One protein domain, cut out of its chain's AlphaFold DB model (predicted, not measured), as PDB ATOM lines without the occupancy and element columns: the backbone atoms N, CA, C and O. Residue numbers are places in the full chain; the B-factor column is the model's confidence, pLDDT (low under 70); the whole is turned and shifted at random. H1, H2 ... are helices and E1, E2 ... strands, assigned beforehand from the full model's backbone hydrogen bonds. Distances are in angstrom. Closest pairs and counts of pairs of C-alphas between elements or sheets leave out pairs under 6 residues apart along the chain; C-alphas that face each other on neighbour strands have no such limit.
ATOM      1  N   HIS A   8     142.959 214.417 163.916       44.88
ATOM      2  CA  HIS A   8     144.001 213.648 164.582       44.88
ATOM      3  C   HIS A   8     145.370 214.256 164.252       44.88
ATOM      4  O   HIS A   8     145.755 214.301 163.084       44.88
ATOM      5  N   CYS A   9     146.095 214.733 165.264       43.22
ATOM      6  CA  CYS A   9     147.478 215.181 165.117       43.22
ATOM      7  C   CYS A   9     148.431 213.975 165.266       43.22
ATOM      8  O   CYS A   9     148.338 213.270 166.270       43.22
ATOM      9  N   PRO A  10     149.353 213.720 164.312       41.75
ATOM     10  CA  PRO A  10     150.278 212.576 164.358       41.75
ATOM     11  C   PRO A  10     151.437 212.750 165.358       41.75
ATOM     12  O   PRO A  10     152.159 211.802 165.655       41.75
ATOM     13  N   VAL A  11     151.617 213.954 165.894       40.94
ATOM     14  CA  VAL A  11     152.496 214.252 167.026       40.94
ATOM     15  C   VAL A  11     151.627 214.231 168.277       40.94
ATOM     16  O   VAL A  11     150.632 214.943 168.320       40.94
ATOM     17  N   GLY A  12     151.958 213.384 169.254       43.81
ATOM     18  CA  GLY A  12     151.147 213.049 170.440       43.81
ATOM     19  C   GLY A  12     150.847 214.181 171.437       43.81
ATOM     20  O   GLY A  12     150.814 213.939 172.639       43.81
ATOM     21  N   LEU A  13     150.621 215.402 170.961       52.03
ATOM     22  CA  LEU A  13     150.160 216.564 171.709       52.03
ATOM     23  C   LEU A  13     148.691 216.820 171.365       52.03
ATOM     24  O   LEU A  13     148.331 217.763 170.671       52.03
ATOM     25  N   GLY A  14     147.862 215.913 171.866       57.22
ATOM     26  CA  GLY A  14     146.426 216.054 172.041       57.22
ATOM     27  C   GLY A  14     145.514 216.134 170.812       57.22
ATOM     28  O   GLY A  14     145.883 216.524 169.710       57.22
ATOM     29  N   THR A  15     144.264 215.711 171.007       63.72
ATOM     30  CA  THR A  15     143.192 215.780 169.994       63.72
ATOM     31  C   THR A  15     142.176 216.844 170.397       63.72
ATOM     32  O   THR A  15     141.680 216.810 171.523       63.72
ATOM     33  N   LEU A  16     141.855 217.760 169.475       73.31
ATOM     34  CA  LEU A  16     140.835 218.797 169.643       73.31
ATOM     35  C   LEU A  16     139.532 218.385 168.947       73.31
ATOM     36  O   LEU A  16     139.505 218.137 167.742       73.31
ATOM     37  N   LEU A  17     138.439 218.373 169.702       72.25
ATOM     38  CA  LEU A  17     137.093 218.054 169.235       72.25
ATOM     39  C   LEU A  17     136.173 219.260 169.426       72.25
ATOM     40  O   LEU A  17     135.947 219.697 170.554       72.25
ATOM     41  N   ARG A  18     135.601 219.780 168.336       75.31
ATOM     42  CA  ARG A  18     134.560 220.816 168.401       75.31
ATOM     43  C   ARG A  18     133.204 220.165 168.666       75.31
ATOM     44  O   ARG A  18     132.768 219.329 167.881       75.31
ATOM     45  N   LEU A  19     132.527 220.582 169.736       73.62
ATOM     46  CA  LEU A  19     131.228 220.013 170.120       73.62
ATOM     47  C   LEU A  19     130.022 220.713 169.486       73.62
ATOM     48  O   LEU A  19     128.936 220.140 169.453       73.62
ATOM     49  N   ASN A  20     130.177 221.955 169.019       67.19
ATOM     50  CA  ASN A  20     129.024 222.732 168.574       67.19
ATOM     51  C   ASN A  20     128.700 222.546 167.087       67.19
ATOM     52  O   ASN A  20     129.609 222.593 166.251       67.19
ATOM     53  N   PRO A  21     127.403 222.404 166.751       63.16
ATOM     54  CA  PRO A  21     126.938 222.397 165.370       63.16
ATOM     55  C   PRO A  21     127.225 223.748 164.686       63.16
ATOM     56  O   PRO A  21     127.350 224.766 165.369       63.16
ATOM     57  N   PRO A  22     127.294 223.794 163.340       59.25
ATOM     58  CA  PRO A  22     127.776 224.956 162.579       59.25
ATOM     59  C   PRO A  22     126.999 226.261 162.818       59.25
ATOM     60  O   PRO A  22     127.527 227.335 162.554       59.25
ATOM     61  N   TRP A  23     125.770 226.177 163.331       62.03
ATOM     62  CA  TRP A  23     124.905 227.322 163.622       62.03
ATOM     63  C   TRP A  23     125.004 227.835 165.072       62.03
ATOM     64  O   TRP A  23     124.438 228.881 165.375       62.03
ATOM     65  N   ASN A  24     125.710 227.135 165.972       60.19
ATOM     66  CA  ASN A  24     125.953 227.592 167.341       60.19
ATOM     67  C   ASN A  24     127.365 228.194 167.447       60.19
ATOM     68  O   ASN A  24     128.372 227.505 167.261       60.19
ATOM     69  N   ALA A  25     127.419 229.493 167.747       63.00
ATOM     70  CA  ALA A  25     128.644 230.290 167.810       63.00
ATOM     71  C   ALA A  25     129.534 229.979 169.026       63.00
ATOM     72  O   ALA A  25     130.663 230.459 169.087       63.00
ATOM     73  N   ALA A  26     129.070 229.175 169.988       64.31
ATOM     74  CA  ALA A  26     129.905 228.789 171.116       64.31
ATOM     75  C   ALA A  26     131.098 227.924 170.650       64.31
ATOM     76  O   ALA A  26     130.970 227.037 169.800       64.31
ATOM     77  N   ALA A  27     132.270 228.138 171.239       72.25
ATOM     78  CA  ALA A  27     133.486 227.364 170.985       72.25
ATOM     79  C   ALA A  27     133.687 226.264 172.047       72.25
ATOM     80  O   ALA A  27     134.697 226.248 172.738       72.25
ATOM     81  N   ASN A  28     132.718 225.359 172.230       80.06
ATOM     82  CA  ASN A  28     132.881 224.243 173.169       80.06
ATOM     83  C   ASN A  28     133.871 223.220 172.599       80.06
ATOM     84  O   ASN A  28     133.664 222.714 171.486       80.06
ATOM     85  N   LEU A  29     134.909 222.911 173.374       82.19
ATOM     86  CA  LEU A  29     136.010 222.041 172.982       82.19
ATOM     87  C   LEU A  29     136.142 220.859 173.935       82.19
ATOM     88  O   LEU A  29     136.036 221.016 175.150       82.19
ATOM     89  N   VAL A  30     136.459 219.692 173.388       83.50
ATOM     90  CA  VAL A  30     137.009 218.575 174.156       83.50
ATOM     91  C   VAL A  30     138.446 218.379 173.724       83.50
ATOM     92  O   VAL A  30     138.736 218.265 172.534       83.50
ATOM     93  N   LEU A  31     139.334 218.358 174.706       84.06
ATOM     94  CA  LEU A  31     140.749 218.128 174.535       84.06
ATOM     95  C   LEU A  31     141.104 216.780 175.156       84.06
ATOM     96  O   LEU A  31     140.707 216.488 176.283       84.06
ATOM     97  N   HIS A  32     141.844 215.958 174.426       80.75
ATOM     98  CA  HIS A  32     142.383 214.688 174.917       80.75
ATOM     99  C   HIS A  32     143.906 214.780 174.960       80.75
ATOM    100  O   HIS A  32     144.462 215.296 174.000       80.75
ATOM    101  N   GLN A  33     144.567 214.259 176.001       82.44
ATOM    102  CA  GLN A  33     146.034 214.255 176.163       82.44
ATOM    103  C   GLN A  33     146.664 215.650 176.044       82.44
ATOM    104  O   GLN A  33     147.626 215.851 175.302       82.44
ATOM    105  N   THR A  34     146.107 216.634 176.745       82.31
ATOM    106  CA  THR A  34     146.645 217.994 176.729       82.31
ATOM    107  C   THR A  34     147.649 218.248 177.829       82.31
ATOM    108  O   THR A  34     147.651 217.614 178.877       82.31
ATOM    109  N   VAL A  35     148.519 219.219 177.590       83.81
ATOM    110  CA  VAL A  35     149.414 219.752 178.612       83.81
ATOM    111  C   VAL A  35     148.975 221.176 178.892       83.81
ATOM    112  O   VAL A  35     148.829 221.985 177.977       83.81
ATOM    113  N   GLU A  36     148.724 221.461 180.158       84.25
ATOM    114  CA  GLU A  36     148.468 222.803 180.656       84.25
ATOM    115  C   GLU A  36     149.811 223.430 181.034       84.25
ATOM    116  O   GLU A  36     150.521 222.887 181.879       84.25
ATOM    117  N   ARG A  37     150.178 224.547 180.397       85.12
ATOM    118  CA  ARG A  37     151.419 225.270 180.695       85.12
ATOM    119  C   ARG A  37     151.120 226.553 181.459       85.12
ATOM    120  O   ARG A  37     150.445 227.438 180.936       85.12
ATOM    121  N   ILE A  38     151.672 226.671 182.659       87.31
ATOM    122  CA  ILE A  38     151.553 227.858 183.511       87.31
ATOM    123  C   ILE A  38     152.854 228.651 183.417       87.31
ATOM    124  O   ILE A  38     153.938 228.075 183.506       87.31
ATOM    125  N   HIS A  39     152.745 229.968 183.240       85.25
ATOM    126  CA  HIS A  39     153.884 230.882 183.173       85.25
ATOM    127  C   HIS A  39     153.827 231.859 184.345       85.25
ATOM    128  O   HIS A  39     152.797 232.496 184.562       85.25
ATOM    129  N   VAL A  40     154.944 231.990 185.060       85.69
ATOM    130  CA  VAL A  40     155.107 232.923 186.179       85.69
ATOM    131  C   VAL A  40     156.430 233.657 185.980       85.69
ATOM    132  O   VAL A  40     157.510 233.073 186.098       85.69
ATOM    133  N   GLY A  41     156.369 234.930 185.587       84.19
ATOM    134  CA  GLY A  41     157.553 235.724 185.245       84.19
ATOM    135  C   GLY A  41     158.457 235.053 184.197       84.19
ATOM    136  O   GLY A  41     158.147 235.050 183.009       84.19
ATOM    137  N   LYS A  42     159.599 234.503 184.642       84.62
ATOM    138  CA  LYS A  42     160.617 233.828 183.800       84.62
ATOM    139  C   LYS A  42     160.612 232.297 183.913       84.62
ATOM    140  O   LYS A  42     161.500 231.635 183.376       84.62
ATOM    141  N   LYS A  43     159.652 231.732 184.642       85.31
ATOM    142  CA  LYS A  43     159.524 230.298 184.910       85.31
ATOM    143  C   LYS A  43     158.277 229.739 184.230       85.31
ATOM    144  O   LYS A  43     157.290 230.453 184.046       85.31
ATOM    145  N   TYR A  44     158.323 228.462 183.856       87.56
ATOM    146  CA  TYR A  44     157.158 227.744 183.343       87.56
ATOM    147  C   TYR A  44     157.049 226.333 183.927       87.56
ATOM    148  O   TYR A  44     158.058 225.684 184.215       87.56
ATOM    149  N   GLY A  45     155.812 225.862 184.073       87.06
ATOM    150  CA  GLY A  45     155.482 224.510 184.522       87.06
ATOM    151  C   GLY A  45     154.486 223.847 183.588       87.06
ATOM    152  O   GLY A  45     153.517 224.477 183.171       87.06
ATOM    153  N   ASP A  46     154.727 222.573 183.290       86.88
ATOM    154  CA  ASP A  46     153.881 221.750 182.431       86.88
ATOM    155  C   ASP A  46     153.107 220.739 183.281       86.88
ATOM    156  O   ASP A  46     153.702 219.919 183.984       86.88
ATOM    157  N   ILE A  47     151.776 220.777 183.204       87.25
ATOM    158  CA  ILE A  47     150.890 219.876 183.936       87.25
ATOM    159  C   ILE A  47     150.142 218.986 182.938       87.25
ATOM    160  O   ILE A  47     149.337 219.484 182.146       87.25
ATOM    161  N   PRO A  48     150.361 217.661 182.956       85.12
ATOM    162  CA  PRO A  48     149.627 216.755 182.086       85.12
ATOM    163  C   PRO A  48     148.154 216.710 182.499       85.12
ATOM    164  O   PRO A  48     147.808 216.382 183.639       85.12
ATOM    165  N   ARG A  49     147.269 217.018 181.553       79.19
ATOM    166  CA  ARG A  49     145.818 216.912 181.683       79.19
ATOM    167  C   ARG A  49     145.305 215.820 180.754       79.19
ATOM    168  O   ARG A  49     145.675 215.717 179.590       79.19
ATOM    169  N   GLY A  50     144.476 214.939 181.309       83.12
ATOM    170  CA  GLY A  50     143.908 213.815 180.570       83.12
ATOM    171  C   GLY A  50     142.870 214.294 179.560       83.12
ATOM    172  O   GLY A  50     143.197 214.676 178.441       83.12
ATOM    173  N   ILE A  51     141.604 214.253 179.961       84.38
ATOM    174  CA  ILE A  51     140.491 214.754 179.154       84.38
ATOM    175  C   ILE A  51     140.017 216.060 179.776       84.38
ATOM    176  O   ILE A  51     139.711 216.094 180.967       84.38
ATOM    177  N   PHE A  52     139.956 217.120 178.978       84.12
ATOM    178  CA  PHE A  52     139.526 218.438 179.424       84.12
ATOM    179  C   PHE A  52     138.398 218.961 178.539       84.12
ATOM    180  O   PHE A  52     138.482 218.900 177.313       84.12
ATOM    181  N   VAL A  53     137.333 219.468 179.156       84.25
ATOM    182  CA  VAL A  53     136.190 220.053 178.445       84.25
ATOM    183  C   VAL A  53     136.204 221.555 178.686       84.25
ATOM    184  O   VAL A  53     136.039 222.002 179.817       84.25
ATOM    185  N   VAL A  54     136.401 222.330 177.622       83.44
ATOM    186  CA  VAL A  54     136.400 223.795 177.667       83.44
ATOM    187  C   VAL A  54     135.067 224.302 177.146       83.44
ATOM    188  O   VAL A  54     134.654 223.975 176.030       83.44
ATOM    189  N   ARG A  55     134.388 225.126 177.945       83.06
ATOM    190  CA  ARG A  55     133.175 225.821 177.518       83.06
ATOM    191  C   ARG A  55     133.552 227.063 176.715       83.06
ATOM    192  O   ARG A  55     134.484 227.769 177.079       83.06
ATOM    193  N   GLY A  56     132.821 227.337 175.638       79.25
ATOM    194  CA  GLY A  56     133.170 228.384 174.675       79.25
ATOM    195  C   GLY A  56     133.234 229.802 175.242       79.25
ATOM    196  O   GLY A  56     133.922 230.636 174.673       79.25
ATOM    197  N   GLU A  57     132.560 230.066 176.360       82.75
ATOM    198  CA  GLU A  57     132.615 231.349 177.075       82.75
ATOM    199  C   GLU A  57     133.952 231.595 177.793       82.75
ATOM    200  O   GLU A  57     134.334 232.741 177.992       82.75
ATOM    201  N   ASN A  58     134.700 230.530 178.105       80.94
ATOM    202  CA  ASN A  58     135.995 230.600 178.794       80.94
ATOM    203  C   ASN A  58     137.181 230.593 177.816       80.94
ATOM    204  O   ASN A  58     138.339 230.525 178.227       80.94
ATOM    205  N   VAL A  59     136.902 230.610 176.512       79.44
ATOM    206  CA  VAL A  59     137.921 230.626 175.468       79.44
ATOM    207  C   VAL A  59     138.244 232.073 175.118       79.44
ATOM    208  O   VAL A  59     137.432 232.762 174.510       79.44
ATOM    209  N   GLN A  90     162.281 225.750 183.296       82.56
ATOM    210  CA  GLN A  90     161.333 224.703 183.650       82.56
ATOM    211  C   GLN A  90     161.498 224.367 185.129       82.56
ATOM    212  O   GLN A  90     162.609 224.123 185.604       82.56
ATOM    213  N   VAL A  91     160.386 224.349 185.843       87.19
ATOM    214  CA  VAL A  91     160.328 224.081 187.282       87.19
ATOM    215  C   VAL A  91     159.235 223.055 187.573       87.19
ATOM    216  O   VAL A  91     158.444 222.690 186.700       87.19
ATOM    217  N   SER A  92     159.247 222.529 188.797       89.44
ATOM    218  CA  SER A  92     158.281 221.522 189.241       89.44
ATOM    219  C   SER A  92     156.860 222.087 189.336       89.44
ATOM    220  O   SER A  92     156.659 223.298 189.452       89.44
ATOM    221  N   ILE A  93     155.867 221.194 189.294       87.38
ATOM    222  CA  ILE A  93     154.447 221.558 189.403       87.38
ATOM    223  C   ILE A  93     154.194 222.252 190.744       87.38
ATOM    224  O   ILE A  93     153.498 223.262 190.797       87.38
ATOM    225  N   GLU A  94     154.796 221.741 191.817       87.88
ATOM    226  CA  GLU A  94     154.662 222.283 193.166       87.88
ATOM    227  C   GLU A  94     155.206 223.714 193.259       87.88
ATOM    228  O   GLU A  94     154.547 224.583 193.827       87.88
ATOM    229  N   GLU A  95     156.377 223.977 192.669       88.75
ATOM    230  CA  GLU A  95     157.004 225.305 192.685       88.75
ATOM    231  C   GLU A  95     156.171 226.330 191.905       88.75
ATOM    232  O   GLU A  95     155.889 227.409 192.421       88.75
ATOM    233  N   ILE A  96     155.698 225.986 190.704       89.12
ATOM    234  CA  ILE A  96     154.910 226.908 189.868       89.12
ATOM    235  C   ILE A  96     153.563 227.256 190.486       89.12
ATOM    236  O   ILE A  96     153.145 228.410 190.421       89.12
ATOM    237  N   LEU A  97     152.881 226.279 191.087       88.50
ATOM    238  CA  LEU A  97     151.598 226.528 191.740       88.50
ATOM    239  C   LEU A  97     151.758 227.448 192.953       88.50
ATOM    240  O   LEU A  97     150.921 228.325 193.171       88.50
ATOM    241  N   GLU A  98     152.834 227.279 193.722       89.44
ATOM    242  CA  GLU A  98     153.114 228.149 194.860       89.44
ATOM    243  C   GLU A  98     153.491 229.565 194.408       89.44
ATOM    244  O   GLU A  98     152.956 230.541 194.937       89.44
ATOM    245  N   GLU A  99     154.334 229.709 193.385       88.12
ATOM    246  CA  GLU A  99     154.677 231.028 192.843       88.12
ATOM    247  C   GLU A  99     153.459 231.743 192.248       88.12
ATOM    248  O   GLU A  99     153.245 232.928 192.517       88.12
ATOM    249  N   GLN A 100     152.609 231.020 191.514       88.19
ATOM    250  CA  GLN A 100     151.351 231.550 190.997       88.19
ATOM    251  C   GLN A 100     150.441 232.025 192.137       88.19
ATOM    252  O   GLN A 100     149.835 233.094 192.035       88.19
ATOM    253  N   ARG A 101     150.353 231.261 193.233       89.19
ATOM    254  CA  ARG A 101     149.564 231.628 194.416       89.19
ATOM    255  C   ARG A 101     150.072 232.926 195.039       89.19
ATOM    256  O   ARG A 101     149.268 233.801 195.353       89.19
ATOM    257  N   VAL A 102     151.387 233.061 195.203       89.69
ATOM    258  CA  VAL A 102     152.014 234.264 195.770       89.69
ATOM    259  C   VAL A 102     151.790 235.479 194.866       89.69
ATOM    260  O   VAL A 102     151.386 236.534 195.358       89.69
ATOM    261  N   GLU A 103     151.976 235.342 193.552       88.38
ATOM    262  CA  GLU A 103     151.779 236.446 192.605       88.38
ATOM    263  C   GLU A 103     150.309 236.883 192.526       88.38
ATOM    264  O   GLU A 103     150.013 238.081 192.548       88.38
ATOM    265  N   GLN A 104     149.365 235.936 192.524       86.00
ATOM    266  CA  GLN A 104     147.934 236.246 192.564       86.00
ATOM    267  C   GLN A 104     147.532 236.943 193.866       86.00
ATOM    268  O   GLN A 104     146.788 237.921 193.820       86.00
ATOM    269  N   GLN A 105     148.036 236.488 195.017       87.44
ATOM    270  CA  GLN A 105     147.761 237.132 196.304       87.44
ATOM    271  C   GLN A 105     148.303 238.563 196.343       87.44
ATOM    272  O   GLN A 105     147.555 239.489 196.657       87.44
ATOM    273  N   ALA A 106     149.557 238.766 195.932       89.12
ATOM    274  CA  ALA A 106     150.162 240.093 195.861       89.12
ATOM    275  C   ALA A 106     149.396 241.022 194.903       89.12
ATOM    276  O   ALA A 106     149.139 242.189 195.221       89.12
ATOM    277  N   LYS A 107     148.969 240.503 193.743       86.88
ATOM    278  CA  LYS A 107     148.157 241.254 192.781       86.88
ATOM    279  C   LYS A 107     146.811 241.649 193.385       86.88
ATOM    280  O   LYS A 107     146.489 242.836 193.365       86.88
ATOM    281  N   GLN A 108     146.091 240.712 194.001       85.31
ATOM    282  CA  GLN A 108     144.804 240.968 194.656       85.31
ATOM    283  C   GLN A 108     144.913 241.983 195.799       85.31
ATOM    284  O   GLN A 108     144.052 242.851 195.931       85.31
ATOM    285  N   GLU A 109     145.950 241.903 196.633       87.69
ATOM    286  CA  GLU A 109     146.186 242.872 197.708       87.69
ATOM    287  C   GLU A 109     146.458 244.268 197.142       87.69
ATOM    288  O   GLU A 109     145.836 245.248 197.565       87.69
ATOM    289  N   SER A 110     147.312 244.361 196.120       85.12
ATOM    290  CA  SER A 110     147.603 245.629 195.449       85.12
ATOM    291  C   SER A 110     146.364 246.224 194.769       85.12
ATOM    292  O   SER A 110     146.158 247.437 194.800       85.12
ATOM    293  N   GLU A 111     145.512 245.384 194.181       85.31
ATOM    294  CA  GLU A 111     144.268 245.797 193.538       85.31
ATOM    295  C   GLU A 111     143.240 246.255 194.565       85.31
ATOM    296  O   GLU A 111     142.615 247.293 194.359       85.31
ATOM    297  N   LYS A 112     143.107 245.568 195.705       84.44
ATOM    298  CA  LYS A 112     142.240 246.002 196.811       84.44
ATOM    299  C   LYS A 112     142.627 247.393 197.309       84.44
ATOM    300  O   LYS A 112     141.754 248.251 197.428       84.44
ATOM    301  N   LEU A 113     143.921 247.642 197.522       84.88
ATOM    302  CA  LEU A 113     144.423 248.953 197.947       84.88
ATOM    303  C   LEU A 113     144.184 250.034 196.885       84.88
ATOM    304  O   LEU A 113     143.728 251.130 197.210       84.88
ATOM    305  N   LYS A 114     144.435 249.727 195.605       83.50
ATOM    306  CA  LYS A 114     144.172 250.650 194.487       83.50
ATOM    307  C   LYS A 114     142.687 250.980 194.370       83.50
ATOM    308  O   LYS A 114     142.333 252.147 194.243       83.50
ATOM    309  N   VAL A 115     141.820 249.973 194.449       84.06
ATOM    310  CA  VAL A 115     140.363 250.144 194.401       84.06
ATOM    311  C   VAL A 115     139.884 250.975 195.588       84.06
ATOM    312  O   VAL A 115     139.063 251.868 195.400       84.06
ATOM    313  N   GLN A 116     140.422 250.747 196.789       84.00
ATOM    314  CA  GLN A 116     140.091 251.545 197.968       84.00
ATOM    315  C   GLN A 116     140.510 253.013 197.801       84.00
ATOM    316  O   GLN A 116     139.677 253.903 197.960       84.00
ATOM    317  N   ALA A 117     141.753 253.273 197.390       84.81
ATOM    318  CA  ALA A 117     142.255 254.630 197.168       84.81
ATOM    319  C   ALA A 117     141.505 255.373 196.043       84.81
ATOM    320  O   ALA A 117     141.306 256.585 196.112       84.81
ATOM    321  N   LEU A 118     141.070 254.662 194.996       82.81
ATOM    322  CA  LEU A 118     140.267 255.235 193.909       82.81
ATOM    323  C   LEU A 118     138.823 255.510 194.348       82.81
ATOM    324  O   LEU A 118     138.276 256.558 193.999       82.81
ATOM    325  N   LYS A 119     138.245 254.634 195.180       82.56
ATOM    326  CA  LYS A 119     136.915 254.822 195.773       82.56
ATOM    327  C   LYS A 119     136.874 256.053 196.678       82.56
ATOM    328  O   LYS A 119     135.924 256.825 196.597       82.56
ATOM    329  N   GLU A 120     137.917 256.278 197.477       85.38
ATOM    330  CA  GLU A 120     138.070 257.491 198.300       85.38
ATOM    331  C   GLU A 120     138.152 258.774 197.455       85.38
ATOM    332  O   GLU A 120     137.781 259.851 197.917       85.38
ATOM    333  N   ARG A 121     138.575 258.660 196.191       84.62
ATOM    334  CA  ARG A 121     138.633 259.759 195.214       84.62
ATOM    335  C   ARG A 121     137.390 259.857 194.319       84.62
ATOM    336  O   ARG A 121     137.380 260.664 193.395       84.62
ATOM    337  N   GLY A 122     136.353 259.055 194.572       80.38
ATOM    338  CA  GLY A 122     135.094 259.077 193.819       80.38
ATOM    339  C   GLY A 122     135.152 258.425 192.434       80.38
ATOM    340  O   GLY A 122     134.215 258.581 191.653       80.38
TER     341      GLY A 122
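This is residues 8 to 59 and 90 to 122 of the 134 residues of the protein "U6 snRNA-associated Sm-like protein LSm1" of Lamprotornis superbus (UniProt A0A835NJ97). Picture a loose arch: a long ribbon of two strands, E2 and E3, folds sharply part way along, with the short strand E1 beside E2 on one arm, while the first part of a long helix, H1, packs across the other arm. The rest of that helix sticks out: residues 104 to 122, of which 104 to 120 belong to H1, stand free. The printed part has 85 residues, with E1, E2, E3 and then H1 along the chain; the sheet has the order E1, E2, E3, is antiparallel throughout, and the class is mixed, helices and strands. The whole is extended, with a radius of gyration of the C-alphas of 18.6 A, and flat in outline, spanning 54 by 39 by 17 A.

Begin at His 8 and go on to C-alpha 15 at (143.192, 215.780, 169.994), where E1 starts; it holds residues 15 to 18. E2, residues 29 to 40, measures 25.6 A from first to last C-alpha and bends by 98 degrees at residue 32. E3, residues 43 to 54, measures 25.1 A and bends by 101 degrees at residue 51. Beyond the cut, find C-alpha 93 at (154.447, 221.558, 189.403); from there H1, residues 93 to 120, runs 40.5 A to C-alpha 120 at (138.070, 257.491, 198.300).

Start with the sheet, a meander, each strand the antiparallel neighbour of the one before; it is strongly twisted. E1 and E2 form a hairpin; look at N 17 and O 30, 2.8 A apart and within hydrogen-bond range. E2 and E3 form a second hairpin through a tight link, with N 31 and O 52 at 2.8 A and N 40 and O 43 at 3.0 A, both within range. E1 and E3, the edge strands, are apart. H1 is on one face of this sheet, which gives two layers, a helix over a sheet. Its height over the sheet is 11.1 A. It lies over E2 and E3 and runs across the strands, at 74 degrees to E2 on the local plane. The closest C-alphas of E3 and H1 are those of Gly 45 and Ile 93, 5.8 A apart; those of E2 and H1 are Val 40 and Gln 100, 6.3 A apart. In H1 every O i to N i+4 pair is within hydrogen-bond range.

The two C-alphas farthest apart are those of Pro 10 and Glu 120, 57.6 A. Residues 60 to 89 are not printed, and C-alphas 59 and 90 stand 25.5 A apart across this cut. Of the links printed whole, E1 to E2 is short and no link is long. The mean pLDDT of the printed part of this model is 79.1; look for values under 70 at residues 8 to 15 and 20 to 26.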